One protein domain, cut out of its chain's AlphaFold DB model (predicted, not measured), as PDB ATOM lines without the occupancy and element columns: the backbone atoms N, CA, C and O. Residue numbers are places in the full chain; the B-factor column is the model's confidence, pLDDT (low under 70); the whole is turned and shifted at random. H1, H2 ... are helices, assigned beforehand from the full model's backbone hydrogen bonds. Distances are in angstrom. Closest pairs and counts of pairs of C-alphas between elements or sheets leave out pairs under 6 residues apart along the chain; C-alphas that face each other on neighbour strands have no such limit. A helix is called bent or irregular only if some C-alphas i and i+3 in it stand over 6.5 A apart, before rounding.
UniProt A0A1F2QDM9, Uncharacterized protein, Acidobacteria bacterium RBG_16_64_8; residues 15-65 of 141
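Overview. This is residues 15 to 65 of the 141 residues of an uncharacterized protein of Acidobacteria bacterium RBG_16_64_8 (UniProt A0A1F2QDM9). Five short helices are strung along an open, elongated loop that folds back on itself: H1, H2 and H3 lead out along one arm, the chain turns at residues 44 to 46, and H4 and H5 come back, so that H5 ends up near H1. H2 is nearest the middle, and residues 44 to 49 stick out at the turn. The printed part has 51 residues with five named helices, H1 to H5 in order, and no named strand; the class is all helix. It is only just compact, close to loose, with a radius of gyration of the C-alphas of 11.4 A, and spans 34 by 20 by 15 A.

Arrangement. H1, residues 15 to 24, and H2, residues 30 to 37, only just touch, with 3 pairs of C-alphas within 8 A. Their closest C-alphas, those of Ala 24 and Phe 32, are 6.2 A apart. H1 and H2 run opposite ways at a steep tilt of 66 degrees. H3, residues 39 to 43, and H2 touch only at the corner by their link, and only just, with 3 pairs of C-alphas within 8 A; the closest are those of Arg 34 and Tyr 42, at 6.1 A. H4, residues 47 to 55, is close to H2 but not clearly touching: the closest C-alphas, those of Val 30 and Ala 54, are 5.9 A apart. H2 and H4 run opposite ways at a steep tilt of 65 degrees. H3 and H4 are also close but not clearly touching, with the C-alphas of Tyr 42 and Gln 50 closest at 7.8 A. H5, residues 58 to 65, and H1 are near each other, with 6 pairs of C-alphas within 10 A. H4 and H5 are apart, and so are H1 and H4. In H1, H2, H3 and H4 every O i to N i+4 pair is within hydrogen-bond range; in H5 it is 2 of 4.

Along the chain. H1 begins at C-alpha 15, (114.932, -5.882, -3.648), and is 14.1 A long. H2 is 10.4 A long and H3 5.9 A. H4 begins at C-alpha 47, (129.494, 10.682, 22.963), and is 12.3 A long. H5 is 11.7 A long, ends at C-alpha 65, (121.155, -9.253, 4.380), and is irregular: C-alphas 62 and 65 are 7.1 A apart.

Size, cuts and confidence. The two C-alphas farthest apart, those of Arg 15 and Ser 46, are 34.8 A apart, while the first and last printed C-alphas are 10.7 A apart. The printed part has no cut, and its four links are tight. Residues 44 to 49, of which 47 to 49 belong to H4, stand free. The mean pLDDT of the printed part is 81.7; residues 63 to 65 are under 70.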
ATOM      1  N   ARG A  15     113.554  -6.005  -3.152       70.62
ATOM      2  CA  ARG A  15     114.932  -5.882  -3.648       70.62
ATOM      3  C   ARG A  15     115.325  -4.422  -3.848       70.62
ATOM      4  O   ARG A  15     116.414  -4.044  -3.426       70.62
ATOM      5  N   GLY A  16     114.450  -3.603  -4.429       73.62
ATOM      6  CA  GLY A  16     114.663  -2.159  -4.542       73.62
ATOM      7  C   GLY A  16     114.768  -1.478  -3.179       73.62
ATOM      8  O   GLY A  16     115.681  -0.683  -2.962       73.62
ATOM      9  N   ASN A  17     113.917  -1.858  -2.221       73.56
ATOM     10  CA  ASN A  17     113.984  -1.326  -0.858       73.56
ATOM     11  C   ASN A  17     115.265  -1.752  -0.128       73.56
ATOM     12  O   ASN A  17     115.891  -0.928   0.538       73.56
ATOM     13  N   LEU A  18     115.715  -3.000  -0.299       74.00
ATOM     14  CA  LEU A  18     117.014  -3.430   0.217       74.00
ATOM     15  C   LEU A  18     118.161  -2.627  -0.411       74.00
ATOM     16  O   LEU A  18     119.055  -2.196   0.312       74.00
ATOM     17  N   THR A  19     118.130  -2.374  -1.723       76.75
ATOM     18  CA  THR A  19     119.125  -1.525  -2.399       76.75
ATOM     19  C   THR A  19     119.133  -0.107  -1.835       76.75
ATOM     20  O   THR A  19     120.197   0.371  -1.451       76.75
ATOM     21  N   PHE A  20     117.970   0.538  -1.694       77.75
ATOM     22  CA  PHE A  20     117.868   1.872  -1.091       77.75
ATOM     23  C   PHE A  20     118.500   1.909   0.303       77.75
ATOM     24  O   PHE A  20     119.253   2.820   0.638       77.75
ATOM     25  N   LEU A  21     118.226   0.901   1.130       75.50
ATOM     26  CA  LEU A  21     118.774   0.866   2.478       75.50
ATOM     27  C   LEU A  21     120.275   0.558   2.501       75.50
ATOM     28  O   LEU A  21     120.987   1.097   3.350       75.50
ATOM     29  N   LYS A  22     120.777  -0.257   1.565       76.44
ATOM     30  CA  LYS A  22     122.221  -0.454   1.355       76.44
ATOM     31  C   LYS A  22     122.906   0.852   0.962       76.44
ATOM     32  O   LYS A  22     123.971   1.157   1.483       76.44
ATOM     33  N   GLU A  23     122.282   1.655   0.108       77.31
ATOM     34  CA  GLU A  23     122.784   2.986  -0.253       77.31
ATOM     35  C   GLU A  23     122.746   3.945   0.946       77.31
ATOM     36  O   GLU A  23     123.742   4.607   1.244       77.31
ATOM     37  N   ALA A  24     121.646   3.959   1.705       73.25
ATOM     38  CA  ALA A  24     121.502   4.777   2.910       73.25
ATOM     39  C   ALA A  24     122.499   4.396   4.025       73.25
ATOM     40  O   ALA A  24     122.836   5.231   4.864       73.25
ATOM     41  N   THR A  25     122.990   3.153   4.030       74.56
ATOM     42  CA  THR A  25     123.991   2.632   4.980       74.56
ATOM     43  C   THR A  25     125.409   2.566   4.407       74.56
ATOM     44  O   THR A  25     126.333   2.174   5.121       74.56
ATOM     45  N   ALA A  26     125.629   2.985   3.153       75.94
ATOM     46  CA  ALA A  26     126.914   2.822   2.464       75.94
ATOM     47  C   ALA A  26     128.081   3.535   3.170       75.94
ATOM     48  O   ALA A  26     129.224   3.092   3.090       75.94
ATOM     49  N   ASN A  27     127.788   4.609   3.910       77.06
ATOM     50  CA  ASN A  27     128.764   5.376   4.690       77.06
ATOM     51  C   ASN A  27     128.758   5.001   6.186       77.06
ATOM     52  O   ASN A  27     129.052   5.834   7.046       77.06
ATOM     53  N   GLY A  28     128.391   3.758   6.503       76.94
ATOM     54  CA  GLY A  28     128.237   3.256   7.866       76.94
ATOM     55  C   GLY A  28     126.798   3.352   8.372       76.94
ATOM     56  O   GLY A  28     125.905   3.878   7.711       76.94
ATOM     57  N   LYS A  29     126.545   2.832   9.578       81.81
ATOM     58  CA  LYS A  29     125.170   2.676  10.088       81.81
ATOM     59  C   LYS A  29     124.546   3.942  10.673       81.81
ATOM     60  O   LYS A  29     123.344   3.971  10.912       81.81
ATOM     61  N   VAL A  30     125.331   4.993  10.919       87.38
ATOM     62  CA  VAL A  30     124.844   6.217  11.583       87.38
ATOM     63  C   VAL A  30     123.721   6.915  10.805       87.38
ATOM     64  O   VAL A  30     122.710   7.228  11.435       87.38
ATOM     65  N   PRO A  31     123.824   7.143   9.480       84.62
ATOM     66  CA  PRO A  31     122.722   7.720   8.711       84.62
ATOM     67  C   PRO A  31     121.433   6.898   8.822       84.62
ATOM     68  O   PRO A  31     120.361   7.460   9.021       84.62
ATOM     69  N   PHE A  32     121.539   5.568   8.798       80.19
ATOM     70  CA  PHE A  32     120.394   4.679   8.985       80.19
ATOM     71  C   PHE A  32     119.806   4.755  10.399       80.19
ATOM     72  O   PHE A  32     118.595   4.870  10.548       80.19
ATOM     73  N   LEU A  33     120.636   4.779  11.445       84.69
ATOM     74  CA  LEU A  33     120.154   4.957  12.819       84.69
ATOM     75  C   LEU A  33     119.407   6.286  12.985       84.69
ATOM     76  O   LEU A  33     118.334   6.307  13.578       84.69
ATOM     77  N   ARG A  34     119.931   7.375  12.412       87.25
ATOM     78  CA  ARG A  34     119.263   8.686  12.411       87.25
ATOM     79  C   ARG A  34     117.951   8.663  11.632       87.25
ATOM     80  O   ARG A  34     116.982   9.254  12.091       87.25
ATOM     81  N   MET A  35     117.892   7.948  10.509       82.12
ATOM     82  CA  MET A  35     116.648   7.729   9.764       82.12
ATOM     83  C   MET A  35     115.600   6.992  10.615       82.12
ATOM     84  O   MET A  35     114.427   7.354  10.576       82.12
ATOM     85  N   LEU A  36     116.005   5.981  11.393       81.00
ATOM     86  CA  LEU A  36     115.080   5.213  12.230       81.00
ATOM     87  C   LEU A  36     114.611   5.987  13.465       81.00
ATOM     88  O   LEU A  36     113.421   5.997  13.769       81.00
ATOM     89  N   THR A  37     115.534   6.611  14.199       83.94
ATOM     90  CA  THR A  37     115.240   7.194  15.518       83.94
ATOM     91  C   THR A  37     114.990   8.698  15.485       83.94
ATOM     92  O   THR A  37     114.510   9.255  16.467       83.94
ATOM     93  N   GLY A  38     115.367   9.375  14.401       85.88
ATOM     94  CA  GLY A  38     115.459  10.828  14.331       85.88
ATOM     95  C   GLY A  38     116.744  11.383  14.959       85.88
ATOM     96  O   GLY A  38     117.378  10.766  15.826       85.88
ATOM     97  N   ASP A  39     117.120  12.590  14.531       89.25
ATOM     98  CA  ASP A  39     118.360  13.250  14.954       89.25
ATOM     99  C   ASP A  39     118.385  13.596  16.439       89.25
ATOM    100  O   ASP A  39     119.415  13.423  17.089       89.25
ATOM    101  N   ALA A  40     117.264  14.074  16.986       88.88
ATOM    102  CA  ALA A  40     117.173  14.468  18.389       88.88
ATOM    103  C   ALA A  40     117.458  13.284  19.326       88.88
ATOM    104  O   ALA A  40     118.218  13.422  20.284       88.88
ATOM    105  N   VAL A  41     116.908  12.108  19.008       88.38
ATOM    106  CA  VAL A  41     117.110  10.880  19.789       88.38
ATOM    107  C   VAL A  41     118.557  10.413  19.683       88.38
ATOM    108  O   VAL A  41     119.200  10.184  20.706       88.38
ATOM    109  N   TYR A  42     119.106  10.345  18.466       89.94
ATOM    110  CA  TYR A  42     120.497   9.934  18.268       89.94
ATOM    111  C   TYR A  42     121.478  10.874  18.989       89.94
ATOM    112  O   TYR A  42     122.414  10.427  19.660       89.94
ATOM    113  N   ASN A  43     121.249  12.185  18.890       92.94
ATOM    114  CA  ASN A  43     122.083  13.199  19.533       92.94
ATOM    115  C   ASN A  43     121.973  13.174  21.069       92.94
ATOM    116  O   ASN A  43     122.885  13.656  21.736       92.94
ATOM    117  N   GLY A  44     120.908  12.592  21.628       91.88
ATOM    118  CA  GLY A  44     120.739  12.398  23.070       91.88
ATOM    119  C   GLY A  44     121.622  11.298  23.671       91.88
ATOM    120  O   GLY A  44     121.781  11.234  24.891       91.88
ATOM    121  N   PHE A  45     122.220  10.429  22.849       92.44
ATOM    122  CA  PHE A  45     123.168   9.421  23.320       92.44
ATOM    123  C   PHE A  45     124.486  10.037  23.803       92.44
ATOM    124  O   PHE A  45     124.949  11.052  23.287       92.44
ATOM    125  N   SER A  46     125.146   9.383  24.767       96.00
ATOM    126  CA  SER A  46     126.464   9.839  25.220       96.00
ATOM    127  C   SER A  46     127.497   9.768  24.083       96.00
ATOM    128  O   SER A  46     127.444   8.834  23.273       96.00
ATOM    129  N   PRO A  47     128.492  10.677  24.034       94.62
ATOM    130  CA  PRO A  47     129.494  10.682  22.963       94.62
ATOM    131  C   PRO A  47     130.246   9.352  22.822       94.62
ATOM    132  O   PRO A  47     130.507   8.875  21.715       94.62
ATOM    133  N   GLY A  48     130.547   8.701  23.952       94.50
ATOM    134  CA  GLY A  48     131.181   7.382  23.963       94.50
ATOM    135  C   GLY A  48     130.291   6.288  23.370       94.50
ATOM    136  O   GLY A  48     130.796   5.379  22.717       94.50
ATOM    137  N   TYR A  49     128.969   6.372  23.552       92.12
ATOM    138  CA  TYR A  49     128.044   5.421  22.941       92.12
ATOM    139  C   TYR A  49     127.870   5.670  21.441       92.12
ATOM    140  O   TYR A  49     127.954   4.719  20.669       92.12
ATOM    141  N   GLN A  50     127.744   6.931  21.017       92.69
ATOM    142  CA  GLN A  50     127.718   7.298  19.594       92.69
ATOM    143  C   GLN A  50     128.974   6.814  18.863       92.69
ATOM    144  O   GLN A  50     128.871   6.253  17.778       92.69
ATOM    145  N   SER A  51     130.149   6.964  19.482       91.75
ATOM    146  CA  SER A  51     131.420   6.501  18.910       91.75
ATOM    147  C   SER A  51     131.451   4.979  18.739       91.75
ATOM    148  O   SER A  51     131.872   4.486  17.697       91.75
ATOM    149  N   ARG A  52     130.954   4.221  19.728       89.06
ATOM    150  CA  ARG A  52     130.841   2.756  19.620       89.06
ATOM    151  C   ARG A  52     129.840   2.330  18.552       89.06
ATOM    152  O   ARG A  52     130.122   1.401  17.807       89.06
ATOM    153  N   LEU A  53     128.691   3.002  18.460       87.12
ATOM    154  CA  LEU A  53     127.717   2.740  17.403       87.12
ATOM    155  C   LEU A  53     128.331   3.028  16.029       87.12
ATOM    156  O   LEU A  53     128.243   2.185  15.150       87.12
ATOM    157  N   ALA A  54     129.005   4.160  15.850       87.69
ATOM    158  CA  ALA A  54     129.634   4.504  14.579       87.69
ATOM    159  C   ALA A  54     130.732   3.515  14.147       87.69
ATOM    160  O   ALA A  54     130.876   3.276  12.954       87.69
ATOM    161  N   ALA A  55     131.483   2.948  15.097       87.44
ATOM    162  CA  ALA A  55     132.599   2.040  14.817       87.44
ATOM    163  C   ALA A  55     132.198   0.563  14.634       87.44
ATOM    164  O   ALA A  55     133.016  -0.238  14.189       87.44
ATOM    165  N   ASP A  56     130.987   0.176  15.035       82.12
ATOM    166  CA  ASP A  56     130.539  -1.212  14.935       82.12
ATOM    167  C   ASP A  56     129.895  -1.494  13.567       82.12
ATOM    168  O   ASP A  56     128.825  -0.972  13.243       82.12
ATOM    169  N   ASP A  57     130.537  -2.378  12.803       79.62
ATOM    170  CA  ASP A  57     130.102  -2.803  11.472       79.62
ATOM    171  C   ASP A  57     129.367  -4.150  11.475       79.62
ATOM    172  O   ASP A  57     128.939  -4.605  10.415       79.62
ATOM    173  N   THR A  58     129.248  -4.813  12.632       76.31
ATOM    174  CA  THR A  58     128.754  -6.199  12.742       76.31
ATOM    175  C   THR A  58     127.394  -6.343  12.078       76.31
ATOM    176  O   THR A  58     127.188  -7.213  11.231       76.31
ATOM    177  N   TRP A  59     126.498  -5.414  12.400       70.56
ATOM    178  CA  TRP A  59     125.142  -5.399  11.879       70.56
ATOM    179  C   TRP A  59     125.106  -5.225  10.349       70.56
ATOM    180  O   TRP A  59     124.458  -6.015   9.668       70.56
ATOM    181  N   ILE A  60     125.872  -4.277   9.780       71.94
ATOM    182  CA  ILE A  60     125.938  -4.083   8.314       71.94
ATOM    183  C   ILE A  60     126.541  -5.310   7.620       71.94
ATOM    184  O   ILE A  60     126.041  -5.747   6.588       71.94
ATOM    185  N   LYS A  61     127.626  -5.864   8.169       71.94
ATOM    186  CA  LYS A  61     128.416  -6.912   7.508       71.94
ATOM    187  C   LYS A  61     127.790  -8.301   7.585       71.94
ATOM    188  O   LYS A  61     128.068  -9.124   6.717       71.94
ATOM    189  N   HIS A  62     127.006  -8.585   8.623       73.81
ATOM    190  CA  HIS A  62     126.564  -9.952   8.914       73.81
ATOM    191  C   HIS A  62     125.049 -10.100   9.066       73.81
ATOM    192  O   HIS A  62     124.520 -11.188   8.844       73.81
ATOM    193  N   GLU A  63     124.334  -9.035   9.425       68.19
ATOM    194  CA  GLU A  63     122.915  -9.117   9.802       68.19
ATOM    195  C   GLU A  63     122.000  -8.381   8.815       68.19
ATOM    196  O   GLU A  63     120.810  -8.673   8.732       68.19
ATOM    197  N   PHE A  64     122.547  -7.469   8.009       68.19
ATOM    198  CA  PHE A  64     121.758  -6.617   7.124       68.19
ATOM    199  C   PHE A  64     121.093  -7.360   5.956       68.19
ATOM    200  O   PHE A  64     119.979  -7.036   5.557       68.19
ATOM    201  N   ASP A  65     121.730  -8.411   5.441       64.12
ATOM    202  CA  ASP A  65     121.155  -9.253   4.380       64.12
ATOM    203  C   ASP A  65     120.182 -10.319   4.921       64.12
ATOM    204  O   ASP A  65     119.558 -11.049   4.157       64.12
TER     205      ASP A  65